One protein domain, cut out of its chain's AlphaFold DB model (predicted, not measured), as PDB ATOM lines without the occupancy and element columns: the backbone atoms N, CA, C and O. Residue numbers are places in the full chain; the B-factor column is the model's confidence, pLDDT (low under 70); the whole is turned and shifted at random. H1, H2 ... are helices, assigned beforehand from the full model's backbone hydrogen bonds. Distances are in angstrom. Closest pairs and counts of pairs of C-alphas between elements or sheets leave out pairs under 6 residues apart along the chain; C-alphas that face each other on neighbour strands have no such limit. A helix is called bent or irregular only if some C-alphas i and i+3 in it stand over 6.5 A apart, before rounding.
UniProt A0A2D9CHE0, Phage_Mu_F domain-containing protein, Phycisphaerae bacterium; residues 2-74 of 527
ATOM      1  N   ALA A   2     188.498 226.870 295.596       38.50
ATOM      2  CA  ALA A   2     189.725 227.456 295.022       38.50
ATOM      3  C   ALA A   2     189.482 228.799 294.297       38.50
ATOM      4  O   ALA A   2     190.189 229.761 294.547       38.50
ATOM      5  N   THR A   3     188.419 228.883 293.492       52.38
ATOM      6  CA  THR A   3     188.009 230.118 292.800       52.38
ATOM      7  C   THR A   3     187.482 231.205 293.746       52.38
ATOM      8  O   THR A   3     187.747 232.376 293.537       52.38
ATOM      9  N   GLU A   4     186.787 230.829 294.825       60.44
ATOM     10  CA  GLU A   4     186.250 231.782 295.819       60.44
ATOM     11  C   GLU A   4     187.362 232.410 296.678       60.44
ATOM     12  O   GLU A   4     187.290 233.581 297.039       60.44
ATOM     13  N   LEU A   5     188.413 231.641 296.991       64.88
ATOM     14  CA  LEU A   5     189.595 232.146 297.696       64.88
ATOM     15  C   LEU A   5     190.383 233.145 296.838       64.88
ATOM     16  O   LEU A   5     190.810 234.168 297.365       64.88
ATOM     17  N   GLU A   6     190.530 232.880 295.536       74.44
ATOM     18  CA  GLU A   6     191.184 233.803 294.596       74.44
ATOM     19  C   GLU A   6     190.428 235.136 294.487       74.44
ATOM     20  O   GLU A   6     191.044 236.198 294.574       74.44
ATOM     21  N   GLU A   7     189.096 235.107 294.384       75.19
ATOM     22  CA  GLU A   7     188.263 236.320 294.319       75.19
ATOM     23  C   GLU A   7     188.333 237.147 295.618       75.19
ATOM     24  O   GLU A   7     188.432 238.380 295.589       75.19
ATOM     25  N   MET A   8     188.340 236.478 296.777       74.94
ATOM     26  CA  MET A   8     188.537 237.134 298.073       74.94
ATOM     27  C   MET A   8     189.925 237.770 298.193       74.94
ATOM     28  O   MET A   8     190.050 238.894 298.692       74.94
ATOM     29  N   GLU A   9     190.968 237.068 297.750       79.25
ATOM     30  CA  GLU A   9     192.343 237.561 297.777       79.25
ATOM     31  C   GLU A   9     192.516 238.770 296.848       79.25
ATOM     32  O   GLU A   9     193.104 239.779 297.259       79.25
ATOM     33  N   GLU A  10     191.934 238.731 295.647       87.06
ATOM     34  CA  GLU A  10     191.952 239.841 294.688       87.06
ATOM     35  C   GLU A  10     191.273 241.098 295.262       87.06
ATOM     36  O   GLU A  10     191.791 242.212 295.126       87.06
ATOM     37  N   ALA A  11     190.162 240.933 295.986       82.81
ATOM     38  CA  ALA A  11     189.441 242.036 296.620       82.81
ATOM     39  C   ALA A  11     190.140 242.590 297.883       82.81
ATOM     40  O   ALA A  11     190.116 243.804 298.124       82.81
ATOM     41  N   ALA A  12     190.776 241.740 298.696       81.94
ATOM     42  CA  ALA A  12     191.410 242.139 299.959       81.94
ATOM     43  C   ALA A  12     192.826 242.723 299.782       81.94
ATOM     44  O   ALA A  12     193.222 243.647 300.505       81.94
ATOM     45  N   THR A  13     193.592 242.221 298.809       89.12
ATOM     46  CA  THR A  13     195.012 242.564 298.602       89.12
ATOM     47  C   THR A  13     195.273 244.067 298.425       89.12
ATOM     48  O   THR A  13     196.210 244.583 299.054       89.12
ATOM     49  N   PRO A  14     194.469 244.831 297.657       93.12
ATOM     50  CA  PRO A  14     194.669 246.272 297.516       93.12
ATOM     51  C   PRO A  14     194.496 247.035 298.836       93.12
ATOM     52  O   PRO A  14     195.223 247.998 299.089       93.12
ATOM     53  N   ILE A  15     193.565 246.605 299.696       89.31
ATOM     54  CA  ILE A  15     193.255 247.254 300.981       89.31
ATOM     55  C   ILE A  15     194.416 247.069 301.961       89.31
ATOM     56  O   ILE A  15     194.881 248.042 302.573       89.31
ATOM     57  N   VAL A  16     194.928 245.838 302.054       89.12
ATOM     58  CA  VAL A  16     196.088 245.505 302.890       89.12
ATOM     59  C   VAL A  16     197.326 246.246 302.392       89.12
ATOM     60  O   VAL A  16     197.959 246.988 303.149       89.12
ATOM     61  N   SER A  17     197.621 246.135 301.093       91.06
ATOM     62  CA  SER A  17     198.805 246.745 300.479       91.06
ATOM     63  C   SER A  17     198.814 248.264 300.639       91.06
ATOM     64  O   SER A  17     199.825 248.837 301.050       91.06
ATOM     65  N   LYS A  18     197.685 248.937 300.380       92.75
ATOM     66  CA  LYS A  18     197.557 250.394 300.535       92.75
ATOM     67  C   LYS A  18     197.791 250.839 301.978       92.75
ATOM     68  O   LYS A  18     198.481 251.835 302.205       92.75
ATOM     69  N   THR A  19     197.234 250.112 302.946       90.75
ATOM     70  CA  THR A  19     197.326 250.479 304.363       90.75
ATOM     71  C   THR A  19     198.748 250.310 304.887       90.75
ATOM     72  O   THR A  19     199.299 251.264 305.440       90.75
ATOM     73  N   LEU A  20     199.369 249.148 304.651       90.88
ATOM     74  CA  LEU A  20     200.736 248.871 305.100       90.88
ATOM     75  C   LEU A  20     201.755 249.777 304.404       90.88
ATOM     76  O   LEU A  20     202.612 250.350 305.072       90.88
ATOM     77  N   THR A  21     201.611 249.993 303.093       93.62
ATOM     78  CA  THR A  21     202.501 250.893 302.340       93.62
ATOM     79  C   THR A  21     202.425 252.316 302.876       93.62
ATOM     80  O   THR A  21     203.446 252.988 303.003       93.62
ATOM     81  N   SER A  22     201.226 252.804 303.205       93.44
ATOM     82  CA  SER A  22     201.095 254.151 303.749       93.44
ATOM     83  C   SER A  22     201.661 254.262 305.166       93.44
ATOM     84  O   SER A  22     202.285 255.274 305.449       93.44
ATOM     85  N   LEU A  23     201.520 253.243 306.022       90.75
ATOM     86  CA  LEU A  23     202.179 253.233 307.338       90.75
ATOM     87  C   LEU A  23     203.705 253.231 307.203       90.75
ATOM     88  O   LEU A  23     204.376 253.997 307.884       90.75
ATOM     89  N   MET A  24     204.250 252.426 306.286       89.56
ATOM     90  CA  MET A  24     205.689 252.393 306.011       89.56
ATOM     91  C   MET A  24     206.214 253.738 305.502       89.56
ATOM     92  O   MET A  24     207.291 254.157 305.914       89.56
ATOM     93  N   ARG A  25     205.461 254.443 304.646       91.69
ATOM     94  CA  ARG A  25     205.837 255.795 304.201       91.69
ATOM     95  C   ARG A  25     205.879 256.792 305.353       91.69
ATOM     96  O   ARG A  25     206.810 257.581 305.407       91.69
ATOM     97  N   ASP A  26     204.914 256.736 306.265       88.88
ATOM     98  CA  ASP A  26     204.888 257.632 307.424       88.88
ATOM     99  C   ASP A  26     206.077 257.353 308.361       88.88
ATOM    100  O   ASP A  26     206.722 258.281 308.842       88.88
ATOM    101  N   MET A  27     206.422 256.074 308.558       87.25
ATOM    102  CA  MET A  27     207.603 255.666 309.332       87.25
ATOM    103  C   MET A  27     208.915 256.122 308.680       87.25
ATOM    104  O   MET A  27     209.823 256.560 309.381       87.25
ATOM    105  N   LEU A  28     209.019 256.027 307.349       88.31
ATOM    106  CA  LEU A  28     210.180 256.512 306.596       88.31
ATOM    107  C   LEU A  28     210.304 258.035 306.675       88.31
ATOM    108  O   LEU A  28     211.391 258.532 306.936       88.31
ATOM    109  N   ALA A  29     209.198 258.768 306.531       85.94
ATOM    110  CA  ALA A  29     209.199 260.223 306.657       85.94
ATOM    111  C   ALA A  29     209.649 260.681 308.054       85.94
ATOM    112  O   ALA A  29     210.371 261.666 308.179       85.94
ATOM    113  N   GLN A  30     209.260 259.950 309.102       81.38
ATOM    114  CA  GLN A  30     209.682 260.240 310.472       81.38
ATOM    115  C   GLN A  30     211.159 259.896 310.718       81.38
ATOM    116  O   GLN A  30     211.865 260.626 311.411       81.38
ATOM    117  N   TYR A  31     211.645 258.813 310.110       83.31
ATOM    118  CA  TYR A  31     213.066 258.481 310.120       83.31
ATOM    119  C   TYR A  31     213.904 259.560 309.421       83.31
ATOM    120  O   TYR A  31     214.920 259.992 309.954       83.31
ATOM    121  N   GLU A  32     213.452 260.047 308.265       85.56
ATOM    122  CA  GLU A  32     214.128 261.110 307.514       85.56
ATOM    123  C   GLU A  32     214.142 262.458 308.252       85.56
ATOM    124  O   GLU A  32     215.064 263.247 308.042       85.56
ATOM    125  N   SER A  33     213.150 262.736 309.107       83.81
ATOM    126  CA  SER A  33     213.080 263.995 309.856       83.81
ATOM    127  C   SER A  33     213.842 263.957 311.182       83.81
ATOM    128  O   SER A  33     214.558 264.909 311.496       83.81
ATOM    129  N   ASP A  34     213.704 262.867 311.944       83.56
ATOM    130  CA  ASP A  34     214.080 262.819 313.364       83.56
ATOM    131  C   ASP A  34     215.054 261.664 313.699       83.56
ATOM    132  O   ASP A  34     215.342 261.438 314.874       83.56
ATOM    133  N   ASP A  35     215.542 260.910 312.699       80.31
ATOM    134  CA  ASP A  35     216.390 259.699 312.834       80.31
ATOM    135  C   ASP A  35     215.780 258.624 313.759       80.31
ATOM    136  O   ASP A  35     216.460 257.798 314.370       80.31
ATOM    137  N   MET A  36     214.448 258.633 313.875       70.44
ATOM    138  CA  MET A  36     213.681 257.771 314.768       70.44
ATOM    139  C   MET A  36     212.573 257.056 313.999       70.44
ATOM    140  O   MET A  36     211.681 257.676 313.427       70.44
ATOM    141  N   VAL A  37     212.591 255.724 314.041       77.88
ATOM    142  CA  VAL A  37     211.515 254.893 313.487       77.88
ATOM    143  C   VAL A  37     210.482 254.636 314.579       77.88
ATOM    144  O   VAL A  37     210.751 253.914 315.540       77.88
ATOM    145  N   SER A  38     209.282 255.193 314.429       79.19
ATOM    146  CA  SER A  38     208.159 254.912 315.326       79.19
ATOM    147  C   SER A  38     206.880 254.646 314.539       79.19
ATOM    148  O   SER A  38     206.705 255.146 313.433       79.19
ATOM    149  N   LEU A  39     205.988 253.822 315.090       78.94
ATOM    150  CA  LEU A  39     204.677 253.614 314.481       78.94
ATOM    151  C   LEU A  39     203.843 254.902 314.594       78.94
ATOM    152  O   LEU A  39     203.803 255.486 315.681       78.94
ATOM    153  N   PRO A  40     203.115 255.307 313.534       85.06
ATOM    154  CA  PRO A  40     202.185 256.428 313.615       85.06
ATOM    155  C   PRO A  40     201.180 256.243 314.755       85.06
ATOM    156  O   PRO A  40     200.683 255.139 314.989       85.06
ATOM    157  N   THR A  41     200.815 257.322 315.445       84.56
ATOM    158  CA  THR A  41     199.889 257.272 316.596       84.56
ATOM    159  C   THR A  41     198.506 256.717 316.240       84.56
ATOM    160  O   THR A  41     197.848 256.112 317.084       84.56
ATOM    161  N   ASN A  42     198.087 256.853 314.979       82.12
ATOM    162  CA  ASN A  42     196.842 256.303 314.438       82.12
ATOM    163  C   ASN A  42     197.005 254.928 313.758       82.12
ATOM    164  O   ASN A  42     196.069 254.448 313.116       82.12
ATOM    165  N   ALA A  43     198.168 254.273 313.872       75.88
ATOM    166  CA  ALA A  43     198.422 252.985 313.224       75.88
ATOM    167  C   ALA A  43     197.397 251.919 313.638       75.88
ATOM    168  O   ALA A  43     196.877 251.205 312.784       75.88
ATOM    169  N   ASN A  44     197.035 251.872 314.924       65.19
ATOM    170  CA  ASN A  44     196.034 250.935 315.441       65.19
ATOM    171  C   ASN A  44     194.647 251.149 314.821       65.19
ATOM    172  O   ASN A  44     193.982 250.180 314.471       65.19
ATOM    173  N   GLU A  45     194.218 252.401 314.654       73.44
ATOM    174  CA  GLU A  45     192.925 252.729 314.046       73.44
ATOM    175  C   GLU A  45     192.893 252.321 312.568       73.44
ATOM    176  O   GLU A  45     191.945 251.690 312.102       73.44
ATOM    177  N   ARG A  46     193.972 252.613 311.838       79.94
ATOM    178  CA  ARG A  46     194.099 252.296 310.409       79.94
ATOM    179  C   ARG A  46     194.167 250.794 310.151       79.94
ATOM    180  O   ARG A  46     193.491 250.308 309.248       79.94
ATOM    181  N   VAL A  47     194.941 250.063 310.953       76.56
ATOM    182  CA  VAL A  47     194.993 248.594 310.905       76.56
ATOM    183  C   VAL A  47     193.644 248.005 311.315       76.56
ATOM    184  O   VAL A  47     193.161 247.096 310.649       76.56
ATOM    185  N   GLY A  48     192.992 248.548 312.346       57.09
ATOM    186  CA  GLY A  48     191.656 248.125 312.768       57.09
ATOM    187  C   GLY A  48     190.613 248.281 311.659       57.09
ATOM    188  O   GLY A  48     189.875 247.340 311.373       57.09
ATOM    189  N   LYS A  49     190.600 249.431 310.974       72.25
ATOM    190  CA  LYS A  49     189.719 249.663 309.824       72.25
ATOM    191  C   LYS A  49     190.033 248.727 308.656       72.25
ATOM    192  O   LYS A  49     189.116 248.125 308.113       72.25
ATOM    193  N   MET A  50     191.308 248.576 308.299       85.62
ATOM    194  CA  MET A  50     191.747 247.646 307.254       85.62
ATOM    195  C   MET A  50     191.258 246.221 307.543       85.62
ATOM    196  O   MET A  50     190.688 245.586 306.663       85.62
ATOM    197  N   LEU A  51     191.434 245.740 308.777       69.19
ATOM    198  CA  LEU A  51     190.937 244.430 309.193       69.19
ATOM    199  C   LEU A  51     189.410 244.356 309.077       69.19
ATOM    200  O   LEU A  51     188.914 243.403 308.493       69.19
ATOM    201  N   SER A  52     188.666 245.358 309.555       61.53
ATOM    202  CA  SER A  52     187.200 245.391 309.430       61.53
ATOM    203  C   SER A  52     186.733 245.316 307.976       61.53
ATOM    204  O   SER A  52     185.801 244.575 307.676       61.53
ATOM    205  N   ASP A  53     187.372 246.064 307.076       70.62
ATOM    206  CA  ASP A  53     187.001 246.106 305.660       70.62
ATOM    207  C   ASP A  53     187.281 244.741 304.990       70.62
ATOM    208  O   ASP A  53     186.437 244.220 304.262       70.62
ATOM    209  N   VAL A  54     188.416 244.101 305.308       72.38
ATOM    210  CA  VAL A  54     188.743 242.738 304.843       72.38
ATOM    211  C   VAL A  54     187.769 241.697 305.411       72.38
ATOM    212  O   VAL A  54     187.299 240.827 304.677       72.38
ATOM    213  N   TYR A  55     187.403 241.803 306.691       68.12
ATOM    214  CA  TYR A  55     186.410 240.923 307.317       68.12
ATOM    215  C   TYR A  55     185.027 241.062 306.674       68.12
ATOM    216  O   TYR A  55     184.344 240.056 306.506       68.12
ATOM    217  N   GLN A  56     184.608 242.270 306.288       65.94
ATOM    218  CA  GLN A  56     183.330 242.470 305.597       65.94
ATOM    219  C   GLN A  56     183.305 241.805 304.220       65.94
ATOM    220  O   GLN A  56     182.290 241.208 303.866       65.94
ATOM    221  N   ILE A  57     184.408 241.868 303.470       72.56
ATOM    222  CA  ILE A  57     184.538 241.164 302.187       72.56
ATOM    223  C   ILE A  57     184.415 239.656 302.416       72.56
ATOM    224  O   ILE A  57     183.560 239.016 301.812       72.56
ATOM    225  N   ALA A  58     185.187 239.105 303.358       64.06
ATOM    226  CA  ALA A  58     185.131 237.681 303.680       64.06
ATOM    227  C   ALA A  58     183.728 237.237 304.121       64.06
ATOM    228  O   ALA A  58     183.220 236.220 303.656       64.06
ATOM    229  N   MET A  59     183.065 238.016 304.976       60.72
ATOM    230  CA  MET A  59     181.712 237.703 305.438       60.72
ATOM    231  C   MET A  59     180.674 237.787 304.322       60.72
ATOM    232  O   MET A  59     179.750 236.981 304.311       60.72
ATOM    233  N   ARG A  60     180.811 238.725 303.379       64.81
ATOM    234  CA  ARG A  60     179.878 238.838 302.256       64.81
ATOM    235  C   ARG A  60     179.990 237.639 301.321       64.81
ATOM    236  O   ARG A  60     178.974 237.021 301.036       64.81
ATOM    237  N   GLU A  61     181.201 237.301 300.891       63.72
ATOM    238  CA  GLU A  61     181.408 236.226 299.914       63.72
ATOM    239  C   GLU A  61     181.139 234.843 300.533       63.72
ATOM    240  O   GLU A  61     180.390 234.039 299.986       63.72
ATOM    241  N   THR A  62     181.658 234.578 301.738       57.22
ATOM    242  CA  THR A  62     181.494 233.260 302.386       57.22
ATOM    243  C   THR A  62     180.143 233.111 303.089       57.22
ATOM    244  O   THR A  62     179.555 232.028 303.113       57.22
ATOM    245  N   GLY A  63     179.646 234.189 303.698       57.50
ATOM    246  CA  GLY A  63     178.410 234.175 304.475       57.50
ATOM    247  C   GLY A  63     177.164 234.113 303.600       57.50
ATOM    248  O   GLY A  63     176.218 233.421 303.970       57.50
ATOM    249  N   GLN A  64     177.164 234.765 302.432       62.03
ATOM    250  CA  GLN A  64     176.024 234.716 301.513       62.03
ATOM    251  C   GLN A  64     175.822 233.304 300.953       62.03
ATOM    252  O   GLN A  64     174.707 232.793 301.014       62.03
ATOM    253  N   ASN A  65     176.897 232.632 300.533       63.16
ATOM    254  CA  ASN A  65     176.832 231.248 300.055       63.16
ATOM    255  C   ASN A  65     176.348 230.295 301.156       63.16
ATOM    256  O   ASN A  65     175.497 229.449 300.905       63.16
ATOM    257  N   LEU A  66     176.823 230.467 302.396       65.12
ATOM    258  CA  LEU A  66     176.351 229.678 303.538       65.12
ATOM    259  C   LEU A  66     174.856 229.890 303.808       65.12
ATOM    260  O   LEU A  66     174.137 228.927 304.085       65.12
ATOM    261  N   VAL A  67     174.396 231.143 303.753       67.00
ATOM    262  CA  VAL A  67     172.978 231.473 303.897       67.00
ATOM    263  C   VAL A  67     172.200 230.807 302.773       67.00
ATOM    264  O   VAL A  67     171.297 230.038 303.070       67.00
ATOM    265  N   ASP A  68     172.564 231.007 301.513       68.25
ATOM    266  CA  ASP A  68     171.845 230.435 300.371       68.25
ATOM    267  C   ASP A  68     171.817 228.895 300.407       68.25
ATOM    268  O   ASP A  68     170.772 228.286 300.154       68.25
ATOM    269  N   ASP A  69     172.910 228.261 300.836       69.62
ATOM    270  CA  ASP A  69     173.027 226.808 300.957       69.62
ATOM    271  C   ASP A  69     172.219 226.212 302.111       69.62
ATOM    272  O   ASP A  69     171.859 225.033 302.039       69.62
ATOM    273  N   LEU A  70     171.951 226.963 303.182       75.62
ATOM    274  CA  LEU A  70     171.306 226.443 304.395       75.62
ATOM    275  C   LEU A  70     169.957 227.091 304.714       75.62
ATOM    276  O   LEU A  70     169.276 226.640 305.631       75.62
ATOM    277  N   LYS A  71     169.531 228.114 303.977       74.94
ATOM    278  CA  LYS A  71     168.319 228.885 304.282       74.94
ATOM    279  C   LYS A  71     167.050 228.026 304.330       74.94
ATOM    280  O   LYS A  71     166.274 228.134 305.275       74.94
ATOM    281  N   ASP A  72     166.878 227.092 303.392       77.69
ATOM    282  CA  ASP A  72     165.736 226.157 303.372       77.69
ATOM    283  C   ASP A  72     165.770 225.102 304.497       77.69
ATOM    284  O   ASP A  72     164.781 224.398 304.707       77.69
ATOM    285  N   CYS A  73     166.896 224.950 305.200       75.12
ATOM    286  CA  CYS A  73     167.003 224.079 306.363       75.12
ATOM    287  C   CYS A  73     166.279 224.689 307.568       75.12
ATOM    288  O   CYS A  73     165.800 223.942 308.424       75.12
ATOM    289  N   PHE A  74     166.140 226.019 307.606       74.50
ATOM    290  CA  PHE A  74     165.623 226.767 308.750       74.50
ATOM    291  C   PHE A  74     164.450 227.700 308.390       74.50
ATOM    292  O   PHE A  74     164.490 228.885 308.732       74.50
TER     293      PHE A  74
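Overview. This is residues 2 to 74 of the 527 residues of the protein "Phage_Mu_F domain-containing protein" of Phycisphaerae bacterium (UniProt A0A2D9CHE0). A long, slender hairpin of two helices, H1 and H2, which run opposite ways and are shifted along each other, with a short link folding back at one end. H1 bends into two arms, H1a and H1b, and residues 63 to 74, mostly the last part of H2, stick out past the contacts at the other end. The printed part has 73 residues, with two named helices in the order H1, H2 and no named strand; the class is all helix. The whole is an extended rod, with a radius of gyration of the C-alphas of 17.8 A and spans of 61 by 23 by 10 A.

Arrangement. H1, residues 2 to 34, was assigned as one helix by its hydrogen bonds but is bent: C-alphas 11 and 14 are 6.8 A apart. Its arms, H1a, residues 2 to 11, and H1b, residues 14 to 34, stand at a steep tilt of 40 degrees. H1b forms a helical hairpin with H2, residues 43 to 73, at a shallow tilt of 8 degrees, opposite ways. Residues 15 to 23 of H1b touch residues 43 to 54 of H2, the closest C-alphas being those of Ile 15 and Met 50, 6.5 A apart. H1a touches residues 57 to 61 of H2, opposite ways at a tilt of 35.3 degrees, only just steep; the closest C-alphas, of Met 8 and Ala 58, are 6.6 A apart. Every O i to N i+4 pair is within hydrogen-bond range in H1a and H1b, and 24 of 27 are in H2.

Along the chain. H1b is 30.0 A long and ends at C-alpha 34, (214.080, 262.819, 313.364). H1a, 14.7 A long, begins at C-alpha 2, (189.725, 227.456, 295.022). H2, 43.2 A long, ends at C-alpha 73, (167.003, 224.079, 306.363); it has a kink of 40 degrees near residue 66 and is irregular, with C-alphas 69 and 72 7.7 A apart.

Size, cuts and confidence. The two C-alphas farthest apart, of Asp 34 and Asp 72, are 61.5 A apart. The printed part has no cut, and the link from H1 to H2, 8 residues, is short. Mean pLDDT of the printed part is 76.3; 22 residues are under 70, among them 2 to 5 and 58 to 69.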